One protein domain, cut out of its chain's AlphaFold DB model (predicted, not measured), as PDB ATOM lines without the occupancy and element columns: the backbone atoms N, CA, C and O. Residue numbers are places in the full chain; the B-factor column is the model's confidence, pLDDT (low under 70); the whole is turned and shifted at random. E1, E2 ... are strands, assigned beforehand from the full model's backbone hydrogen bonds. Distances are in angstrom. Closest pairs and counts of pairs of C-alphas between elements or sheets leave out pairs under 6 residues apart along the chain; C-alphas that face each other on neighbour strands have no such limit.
ATOM      1  N   PHE A   3     144.107 152.881 118.861       91.19
ATOM      2  CA  PHE A   3     144.165 152.167 117.589       91.19
ATOM      3  C   PHE A   3     142.737 151.973 117.088       91.19
ATOM      4  O   PHE A   3     141.877 151.521 117.845       91.19
ATOM      5  N   SER A   4     142.488 152.295 115.823       91.94
ATOM      6  CA  SER A   4     141.198 152.059 115.175       91.94
ATOM      7  C   SER A   4     141.390 151.441 113.801       91.94
ATOM      8  O   SER A   4     142.259 151.877 113.045       91.94
ATOM      9  N   LEU A   5     140.546 150.464 113.479       90.31
ATOM     10  CA  LEU A   5     140.507 149.750 112.208       90.31
ATOM     11  C   LEU A   5     139.138 149.969 111.564       90.31
ATOM     12  O   LEU A   5     138.116 149.685 112.188       90.31
ATOM     13  N   ASP A   6     139.130 150.414 110.313       89.56
ATOM     14  CA  ASP A   6     137.974 150.308 109.435       89.56
ATOM     15  C   ASP A   6     138.154 149.076 108.530       89.56
ATOM     16  O   ASP A   6     138.936 149.106 107.572       89.56
ATOM     17  N   PRO A   7     137.448 147.968 108.816       82.94
ATOM     18  CA  PRO A   7     137.574 146.740 108.042       82.94
ATOM     19  C   PRO A   7     136.963 146.856 106.641       82.94
ATOM     20  O   PRO A   7     137.290 146.047 105.777       82.94
ATOM     21  N   THR A   8     136.090 147.838 106.394       87.25
ATOM     22  CA  THR A   8     135.436 148.014 105.089       87.25
ATOM     23  C   THR A   8     136.390 148.648 104.085       87.25
ATOM     24  O   THR A   8     136.443 148.235 102.929       87.25
ATOM     25  N   SER A   9     137.168 149.636 104.531       84.81
ATOM     26  CA  SER A   9     138.183 150.304 103.709       84.81
ATOM     27  C   SER A   9     139.565 149.644 103.793       84.81
ATOM     28  O   SER A   9     140.430 149.922 102.958       84.81
ATOM     29  N   GLY A  10     139.784 148.754 104.767       83.94
ATOM     30  CA  GLY A  10     141.092 148.155 105.026       83.94
ATOM     31  C   GLY A  10     142.103 149.197 105.502       83.94
ATOM     32  O   GLY A  10     143.271 149.153 105.101       83.94
ATOM     33  N   GLU A  11     141.632 150.158 106.302       88.94
ATOM     34  CA  GLU A  11     142.420 151.268 106.831       88.94
ATOM     35  C   GLU A  11     142.566 151.178 108.350       88.94
ATOM     36  O   GLU A  11     141.610 150.873 109.060       88.94
ATOM     37  N   ALA A  12     143.747 151.513 108.866       90.44
ATOM     38  CA  ALA A  12     143.958 151.722 110.289       90.44
ATOM     39  C   ALA A  12     144.542 153.100 110.589       90.44
ATOM     40  O   ALA A  12     145.208 153.737 109.767       90.44
ATOM     41  N   TYR A  13     144.286 153.534 111.814       91.50
ATOM     42  CA  TYR A  13     144.745 154.793 112.369       91.50
ATOM     43  C   TYR A  13     145.336 154.516 113.744       91.50
ATOM     44  O   TYR A  13     144.785 153.724 114.520       91.50
ATOM     45  N   LEU A  14     146.461 155.159 114.034       91.56
ATOM     46  CA  LEU A  14     147.153 155.021 115.303       91.56
ATOM     47  C   LEU A  14     147.506 156.397 115.845       91.56
ATOM     48  O   LEU A  14     148.201 157.162 115.186       91.56
ATOM     49  N   THR A  15     147.071 156.675 117.069       92.19
ATOM     50  CA  THR A  15     147.315 157.951 117.741       92.19
ATOM     51  C   THR A  15     147.943 157.704 119.106       92.19
ATOM     52  O   THR A  15     147.435 156.931 119.927       92.19
ATOM     53  N   MET A  16     149.072 158.351 119.364       90.44
ATOM     54  CA  MET A  16     149.768 158.330 120.643       90.44
ATOM     55  C   MET A  16     149.430 159.589 121.431       90.44
ATOM     56  O   MET A  16     149.323 160.677 120.874       90.44
ATOM     57  N   PHE A  17     149.248 159.403 122.736       91.69
ATOM     58  CA  PHE A  17     148.895 160.472 123.657       91.69
ATOM     59  C   PHE A  17     149.847 160.447 124.844       91.69
ATOM     60  O   PHE A  17     150.165 159.362 125.342       91.69
ATOM     61  N   GLU A  18     150.218 161.623 125.331       92.31
ATOM     62  CA  GLU A  18     150.956 161.831 126.572       92.31
ATOM     63  C   GLU A  18     150.189 162.836 127.432       92.31
ATOM     64  O   GLU A  18     149.788 163.889 126.953       92.31
ATOM     65  N   ALA A  19     149.917 162.487 128.693       92.56
ATOM     66  CA  ALA A  19     149.120 163.317 129.607       92.56
ATOM     67  C   ALA A  19     147.751 163.784 129.045       92.56
ATOM     68  O   ALA A  19     147.214 164.797 129.479       92.56
ATOM     69  N   GLY A  20     147.166 163.021 128.110       91.38
ATOM     70  CA  GLY A  20     145.892 163.342 127.453       91.38
ATOM     71  C   GLY A  20     146.025 164.144 126.155       91.38
ATOM     72  O   GLY A  20     145.059 164.213 125.403       91.38
ATOM     73  N   GLU A  21     147.212 164.665 125.854       95.06
ATOM     74  CA  GLU A  21     147.505 165.413 124.631       95.06
ATOM     75  C   GLU A  21     148.019 164.484 123.531       95.06
ATOM     76  O   GLU A  21     148.788 163.562 123.800       95.06
ATOM     77  N   GLU A  22     147.598 164.713 122.286       93.12
ATOM     78  CA  GLU A  22     148.109 163.969 121.131       93.12
ATOM     79  C   GLU A  22     149.569 164.354 120.865       93.12
ATOM     80  O   GLU A  22     149.883 165.516 120.616       93.12
ATOM     81  N   THR A  23     150.467 163.369 120.885       91.88
ATOM     82  CA  THR A  23     151.901 163.582 120.632       91.88
ATOM     83  C   THR A  23     152.343 163.100 119.261       91.88
ATOM     84  O   THR A  23     153.299 163.630 118.698       91.88
ATOM     85  N   ALA A  24     151.661 162.099 118.704       87.62
ATOM     86  CA  ALA A  24     151.920 161.614 117.358       87.62
ATOM     87  C   ALA A  24     150.701 160.894 116.789       87.62
ATOM     88  O   ALA A  24     149.964 160.217 117.508       87.62
ATOM     89  N   SER A  25     150.555 160.957 115.470       87.88
ATOM     90  CA  SER A  25     149.516 160.241 114.744       87.88
ATOM     91  C   SER A  25     150.080 159.659 113.457       87.88
ATOM     92  O   SER A  25     150.742 160.350 112.680       87.88
ATOM     93  N   ILE A  26     149.819 158.373 113.240       86.31
ATOM     94  CA  ILE A  26     150.012 157.697 111.963       86.31
ATOM     95  C   ILE A  26     148.623 157.440 111.392       86.31
ATOM     96  O   ILE A  26     147.919 156.499 111.772       86.31
ATOM     97  N   GLY A  27     148.215 158.331 110.497       80.38
ATOM     98  CA  GLY A  27     146.941 158.232 109.804       80.38
ATOM     99  C   GLY A  27     147.024 157.354 108.559       80.38
ATOM    100  O   GLY A  27     148.043 157.326 107.871       80.38
ATOM    101  N   ARG A  28     145.898 156.712 108.222       83.44
ATOM    102  CA  ARG A  28     145.659 156.025 106.940       83.44
ATOM    103  C   ARG A  28     146.711 154.972 106.588       83.44
ATOM    104  O   ARG A  28     147.233 154.949 105.474       83.44
ATOM    105  N   LEU A  29     146.963 154.052 107.510       87.62
ATOM    106  CA  LEU A  29     147.622 152.789 107.192       87.62
ATOM    107  C   LEU A  29     146.689 151.983 106.282       87.62
ATOM    108  O   LEU A  29     145.643 151.538 106.740       87.62
ATOM    109  N   ARG A  30     147.016 151.838 104.995       86.69
ATOM    110  CA  ARG A  30     146.135 151.188 104.005       86.69
ATOM    111  C   ARG A  30     146.640 149.816 103.596       86.69
ATOM    112  O   ARG A  30     147.805 149.492 103.794       86.69
ATOM    113  N   ARG A  31     145.775 149.078 102.891       85.50
ATOM    114  CA  ARG A  31     146.079 147.759 102.317       85.50
ATOM    115  C   ARG A  31     146.493 146.775 103.406       85.50
ATOM    116  O   ARG A  31     147.455 146.037 103.238       85.50
ATOM    117  N   LEU A  32     145.790 146.790 104.531       88.56
ATOM    118  CA  LEU A  32     146.037 145.837 105.606       88.56
ATOM    119  C   LEU A  32     145.639 144.436 105.141       88.56
ATOM    120  O   LEU A  32     144.563 144.249 104.576       88.56
ATOM    121  N   GLN A  33     146.513 143.463 105.366       90.06
ATOM    122  CA  GLN A  33     146.253 142.060 105.059       90.06
ATOM    123  C   GLN A  33     145.746 141.319 106.289       90.06
ATOM    124  O   GLN A  33     144.776 140.568 106.217       90.06
ATOM    125  N   SER A  34     146.412 141.518 107.423       91.38
ATOM    126  CA  SER A  34     146.034 140.884 108.677       91.38
ATOM    127  C   SER A  34     146.454 141.730 109.873       91.38
ATOM    128  O   SER A  34     147.410 142.507 109.826       91.38
ATOM    129  N   LEU A  35     145.699 141.564 110.953       91.44
ATOM    130  CA  LEU A  35     145.997 142.090 112.274       91.44
ATOM    131  C   LEU A  35     146.061 140.896 113.219       91.44
ATOM    132  O   LEU A  35     145.089 140.146 113.332       91.44
ATOM    133  N   THR A  36     147.184 140.719 113.899       94.12
ATOM    134  CA  THR A  36     147.367 139.644 114.874       94.12
ATOM    135  C   THR A  36     147.675 140.224 116.246       94.12
ATOM    136  O   THR A  36     148.320 141.262 116.376       94.12
ATOM    137  N   ILE A  37     147.177 139.557 117.286       94.00
ATOM    138  CA  ILE A  37     147.575 139.830 118.667       94.00
ATOM    139  C   ILE A  37     148.718 138.875 118.989       94.00
ATOM    140  O   ILE A  37     148.541 137.659 118.915       94.00
ATOM    141  N   GLU A  38     149.867 139.413 119.379       94.94
ATOM    142  CA  GLU A  38     150.986 138.608 119.858       94.94
ATOM    143  C   GLU A  38     151.100 138.673 121.378       94.94
ATOM    144  O   GLU A  38     151.033 139.743 121.985       94.94
ATOM    145  N   LYS A  39     151.309 137.500 121.988       94.06
ATOM    146  CA  LYS A  39     151.667 137.342 123.400       94.06
ATOM    147  C   LYS A  39     152.899 136.451 123.492       94.06
ATOM    148  O   LYS A  39     152.824 135.268 123.168       94.06
ATOM    149  N   ARG A  40     154.038 137.014 123.899       90.50
ATOM    150  CA  ARG A  40     155.321 136.299 124.018       90.50
ATOM    151  C   ARG A  40     156.012 136.677 125.328       90.50
ATOM    152  O   ARG A  40     156.594 137.754 125.448       90.50
ATOM    153  N   GLY A  41     155.950 135.781 126.312       92.06
ATOM    154  CA  GLY A  41     156.427 136.066 127.668       92.06
ATOM    155  C   GLY A  41     155.708 137.285 128.249       92.06
ATOM    156  O   GLY A  41     154.482 137.332 128.250       92.06
ATOM    157  N   GLU A  42     156.476 138.294 128.658       89.50
ATOM    158  CA  GLU A  42     155.961 139.555 129.218       89.50
ATOM    159  C   GLU A  42     155.455 140.558 128.164       89.50
ATOM    160  O   GLU A  42     154.926 141.620 128.507       89.50
ATOM    161  N   HIS A  43     155.629 140.252 126.877       90.56
ATOM    162  CA  HIS A  43     155.258 141.143 125.783       90.56
ATOM    163  C   HIS A  43     153.849 140.826 125.286       90.56
ATOM    164  O   HIS A  43     153.542 139.680 124.951       90.56
ATOM    165  N   GLU A  44     153.012 141.858 125.197       94.75
ATOM    166  CA  GLU A  44     151.705 141.817 124.537       94.75
ATOM    167  C   GLU A  44     151.596 142.995 123.564       94.75
ATOM    168  O   GLU A  44     152.051 144.107 123.862       94.75
ATOM    169  N   GLY A  45     151.010 142.743 122.397       94.56
ATOM    170  CA  GLY A  45     150.917 143.742 121.346       94.56
ATOM    171  C   GLY A  45     150.080 143.325 120.145       94.56
ATOM    172  O   GLY A  45     149.483 142.247 120.113       94.56
ATOM    173  N   LEU A  46     150.049 144.211 119.157       93.81
ATOM    174  CA  LEU A  46     149.461 144.017 117.842       93.81
ATOM    175  C   LEU A  46     150.570 143.989 116.791       93.81
ATOM    176  O   LEU A  46     151.489 144.806 116.834       93.81
ATOM    177  N   VAL A  47     150.448 143.093 115.819       93.69
ATOM    178  CA  VAL A  47     151.269 143.095 114.608       93.69
ATOM    179  C   VAL A  47     150.347 143.307 113.417       93.69
ATOM    180  O   VAL A  47     149.352 142.601 113.241       93.69
ATOM    181  N   ILE A  48     150.659 144.328 112.624       91.62
ATOM    182  CA  ILE A  48     149.889 144.718 111.449       91.62
ATOM    183  C   ILE A  48     150.687 144.329 110.214       91.62
ATOM    184  O   ILE A  48     151.762 144.878 109.969       91.62
ATOM    185  N   HIS A  49     150.142 143.411 109.424       91.06
ATOM    186  CA  HIS A  49     150.706 143.036 108.138       91.06
ATOM    187  C   HIS A  49     150.015 143.806 107.019       91.06
ATOM    188  O   HIS A  49     148.784 143.886 106.960       91.06
ATOM    189  N   PHE A  50     150.816 144.339 106.107       88.56
ATOM    190  CA  PHE A  50     150.344 144.985 104.893       88.56
ATOM    191  C   PHE A  50     150.313 143.965 103.754       88.56
ATOM    192  O   PHE A  50     151.147 143.073 103.684       88.56
ATOM    193  N   ALA A  51     149.375 144.116 102.825       86.94
ATOM    194  CA  ALA A  51     149.251 143.265 101.644       86.94
ATOM    195  C   ALA A  51     150.386 143.474 100.628       86.94
ATOM    196  O   ALA A  51     150.469 142.757  99.636       86.94
ATOM    197  N   SER A  52     151.230 144.486 100.836       82.25
ATOM    198  CA  SER A  52     152.431 144.704 100.044       82.25
ATOM    199  C   SER A  52     153.625 144.091 100.761       82.25
ATOM    200  O   SER A  52     153.934 144.492 101.876       82.25
ATOM    201  N   GLU A  53     154.345 143.203 100.078       75.44
ATOM    202  CA  GLU A  53     155.615 142.641 100.568       75.44
ATOM    203  C   GLU A  53     156.733 143.693 100.691       75.44
ATOM    204  O   GLU A  53     157.788 143.417 101.249       75.44
ATOM    205  N   ALA A  54     156.509 144.908 100.180       76.19
ATOM    206  CA  ALA A  54     157.442 146.025 100.275       76.19
ATOM    207  C   ALA A  54     157.387 146.752 101.632       76.19
ATOM    208  O   ALA A  54     158.186 147.655 101.866       76.19
ATOM    209  N   LEU A  55     156.425 146.427 102.498       80.38
ATOM    210  CA  LEU A  55     156.275 147.066 103.801       80.38
ATOM    211  C   LEU A  55     156.489 146.042 104.903       80.38
ATOM    212  O   LEU A  55     155.745 145.062 105.000       80.38
ATOM    213  N   ASP A  56     157.455 146.318 105.774       85.88
ATOM    214  CA  ASP A  56     157.614 145.528 106.982       85.88
ATOM    215  C   ASP A  56     156.398 145.690 107.908       85.88
ATOM    216  O   ASP A  56     155.743 146.746 107.924       85.88
ATOM    217  N   PRO A  57     156.075 144.650 108.699       90.19
ATOM    218  CA  PRO A  57     154.969 144.712 109.635       90.19
ATOM    219  C   PRO A  57     155.152 145.847 110.641       90.19
ATOM    220  O   PRO A  57     156.217 146.010 111.243       90.19
ATOM    221  N   LEU A  58     154.077 146.591 110.885       90.69
ATOM    222  CA  LEU A  58     154.050 147.560 111.970       90.69
ATOM    223  C   LEU A  58     153.769 146.812 113.271       90.69
ATOM    224  O   LEU A  58     152.762 146.115 113.406       90.69
ATOM    225  N   GLN A  59     154.673 146.962 114.232       92.31
ATOM    226  CA  GLN A  59     154.575 146.337 115.541       92.31
ATOM    227  C   GLN A  59     154.175 147.375 116.572       92.31
ATOM    228  O   GLN A  59     154.828 148.408 116.744       92.31
ATOM    229  N   LEU A  60     153.106 147.065 117.291       92.19
ATOM    230  CA  LEU A  60     152.636 147.858 118.397       92.19
ATOM    231  C   LEU A  60     152.679 147.040 119.679       92.19
ATOM    232  O   LEU A  60     151.930 146.089 119.846       92.19
ATOM    233  N   GLN A  61     153.494 147.466 120.627       94.19
ATOM    234  CA  GLN A  61     153.561 146.882 121.954       94.19
ATOM    235  C   GLN A  61     152.711 147.696 122.928       94.19
ATOM    236  O   GLN A  61     152.772 148.926 122.935       94.19
ATOM    237  N   THR A  62     151.931 147.011 123.762       92.31
ATOM    238  CA  THR A  62     151.116 147.626 124.824       92.31
ATOM    239  C   THR A  62     151.582 147.238 126.228       92.31
ATOM    240  O   THR A  62     151.249 147.939 127.183       92.31
ATOM    241  N   ARG A  63     152.373 146.163 126.371       93.06
ATOM    242  CA  ARG A  63     152.997 145.734 127.637       93.06
ATOM    243  C   ARG A  63     154.439 145.249 127.421       93.06
ATOM    244  O   ARG A  63     154.700 144.621 126.394       93.06
ATOM    245  N   PRO A  64     155.382 145.495 128.357       93.00
ATOM    246  CA  PRO A  64     155.266 146.334 129.566       93.00
ATOM    247  C   PRO A  64     155.229 147.839 129.298       93.00
ATOM    248  O   PRO A  64     154.803 148.598 130.161       93.00
ATOM    249  N   VAL A  65     155.647 148.267 128.111       91.75
ATOM    250  CA  VAL A  65     155.671 149.673 127.708       91.75
ATOM    251  C   VAL A  65     154.906 149.846 126.405       91.75
ATOM    252  O   VAL A  65     154.879 148.936 125.573       91.75
ATOM    253  N   ILE A  66     154.298 151.018 126.226       90.38
ATOM    254  CA  ILE A  66     153.720 151.391 124.937       90.38
ATOM    255  C   ILE A  66     154.882 151.710 123.998       90.38
ATOM    256  O   ILE A  66     155.639 152.646 124.251       90.38
ATOM    257  N   ARG A  67     155.039 150.927 122.930       90.19
ATOM    258  CA  ARG A  67     156.091 151.125 121.926       90.19
ATOM    259  C   ARG A  67     155.530 150.893 120.538       90.19
ATOM    260  O   ARG A  67     154.911 149.867 120.286       90.19
ATOM    261  N   LEU A  68     155.814 151.820 119.635       88.44
ATOM    262  CA  LEU A  68     155.562 151.660 118.213       88.44
ATOM    263  C   LEU A  68     156.887 151.386 117.504       88.44
ATOM    264  O   LEU A  68     157.878 152.076 117.740       88.44
ATOM    265  N   SER A  69     156.930 150.362 116.663       87.69
ATOM    266  CA  SER A  69     158.091 150.042 115.839       87.69
ATOM    267  C   SER A  69     157.631 149.742 114.429       87.69
ATOM    268  O   SER A  69     156.762 148.901 114.217       87.69
ATOM    269  N   TRP A  70     158.209 150.454 113.473       87.25
ATOM    270  CA  TRP A  70     157.889 150.290 112.070       87.25
ATOM    271  C   TRP A  70     159.146 150.573 111.263       87.25
ATOM    272  O   TRP A  70     159.647 151.697 111.284       87.25
ATOM    273  N   ASP A  71     159.673 149.540 110.617       76.31
ATOM    274  CA  ASP A  71     160.797 149.682 109.700       76.31
ATOM    275  C   ASP A  71     160.231 150.126 108.349       76.31
ATOM    276  O   ASP A  71     159.790 149.338 107.514       76.31
ATOM    277  N   VAL A  72     160.055 151.437 108.201       67.62
ATOM    278  CA  VAL A  72     159.577 152.016 106.948       67.62
ATOM    279  C   VAL A  72     160.730 151.991 105.954       67.62
ATOM    280  O   VAL A  72     161.774 152.596 106.199       67.62
TER     281      VAL A  72
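This is residues 3 to 72 of the 78 residues of an uncharacterized protein of Actinomadura madurae (UniProt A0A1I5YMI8). Two antiparallel sheets lie one over the other, only partly face to face, like a half-open clam: E4, E5, E6 and E7 make the larger sheet, and E1, E2 and E3 the smaller. They are joined at one end by the tight turn from E3 to E4, residues 30 and 31, and away from that end the gap between them stays open. The 70 printed residues hold seven named strands, E1 to E7 along the chain, and no named helix; the class is all strand. The sheet orders E4 - E5 - E6 - E7 and E1 - E2 - E3 follow the chain, and both sheets are antiparallel. The whole is compact, with a radius of gyration of the C-alphas of 12.4 A and spans of 32 by 31 by 22 A.

The larger sheet is a meander, each strand the antiparallel neighbour of the one before: E4, residues 32 to 40, E5, residues 43 to 50, E6, residues 58 to 63, and E7, residues 67 to 69. Its edge strands are E4 and E7. It is twisted, with C-alphas up to 4.9 A off its best plane, and from edge to edge the strands' lines turn by 49 degrees. E4 and E5 form a hairpin at 163 degrees between their directions, with N 36 and O 47 at 2.9 A and N 45 and O 38 at 3.0 A, within hydrogen-bond range. E5 and E6 form a hairpin at 163 degrees, with N 46 and O 60 at 2.7 A. E6 and E7 form a hairpin at 163 degrees, with N 61 and O 67 at 2.8 A. The second sheet is also a meander: E1, residues 3 to 6, E2, residues 11 to 18, and E3, residues 21 to 29, with E1 and E3 as edge strands. It is only just short of twisted, its C-alphas lying up to 3.6 A off the best plane. E1 and E2 form a hairpin at 162 degrees, with N 6 and O 11 at 2.8 A. E2 and E3 form a hairpin at 167 degrees, with N 16 and O 24 at 2.8 A and N 26 and O 14 at 2.8 A. E3 bends by 55 degrees at residue 24. E3 and E4 meet only through their link. Between E2 and E4 the closest C-alphas are those of Glu 11 and Leu 32, 6.6 A apart, while their centres are 16.3 A apart. E2 is apart from E5, E6 and E7, and so is E1.

E4 is 22.7 A from first to last C-alpha, beginning at C-alpha 32 (146.037, 145.837, 105.606). E5 is 21.8 A long and E6 15.8 A. E7 has three residues and ends at C-alpha 69 (158.091, 150.042, 115.839). E1 has four residues and begins at C-alpha 3 (144.165, 152.167, 117.589). E2 is 24.0 A long and E3 21.5 A.

The two C-alphas farthest apart are those of Ala 19 and Glu 53, at 36.2 A. The first and last printed C-alphas, Phe 3 and Val 72, are 18.7 A apart. The printed part has no cut; the full chain has 78 residues. No link is long: the link from E5 to E6, with 7 residues, is short, and the other links are tight. The mean pLDDT of the printed part is 89.1, and residue 72 is the one printed residue under 70.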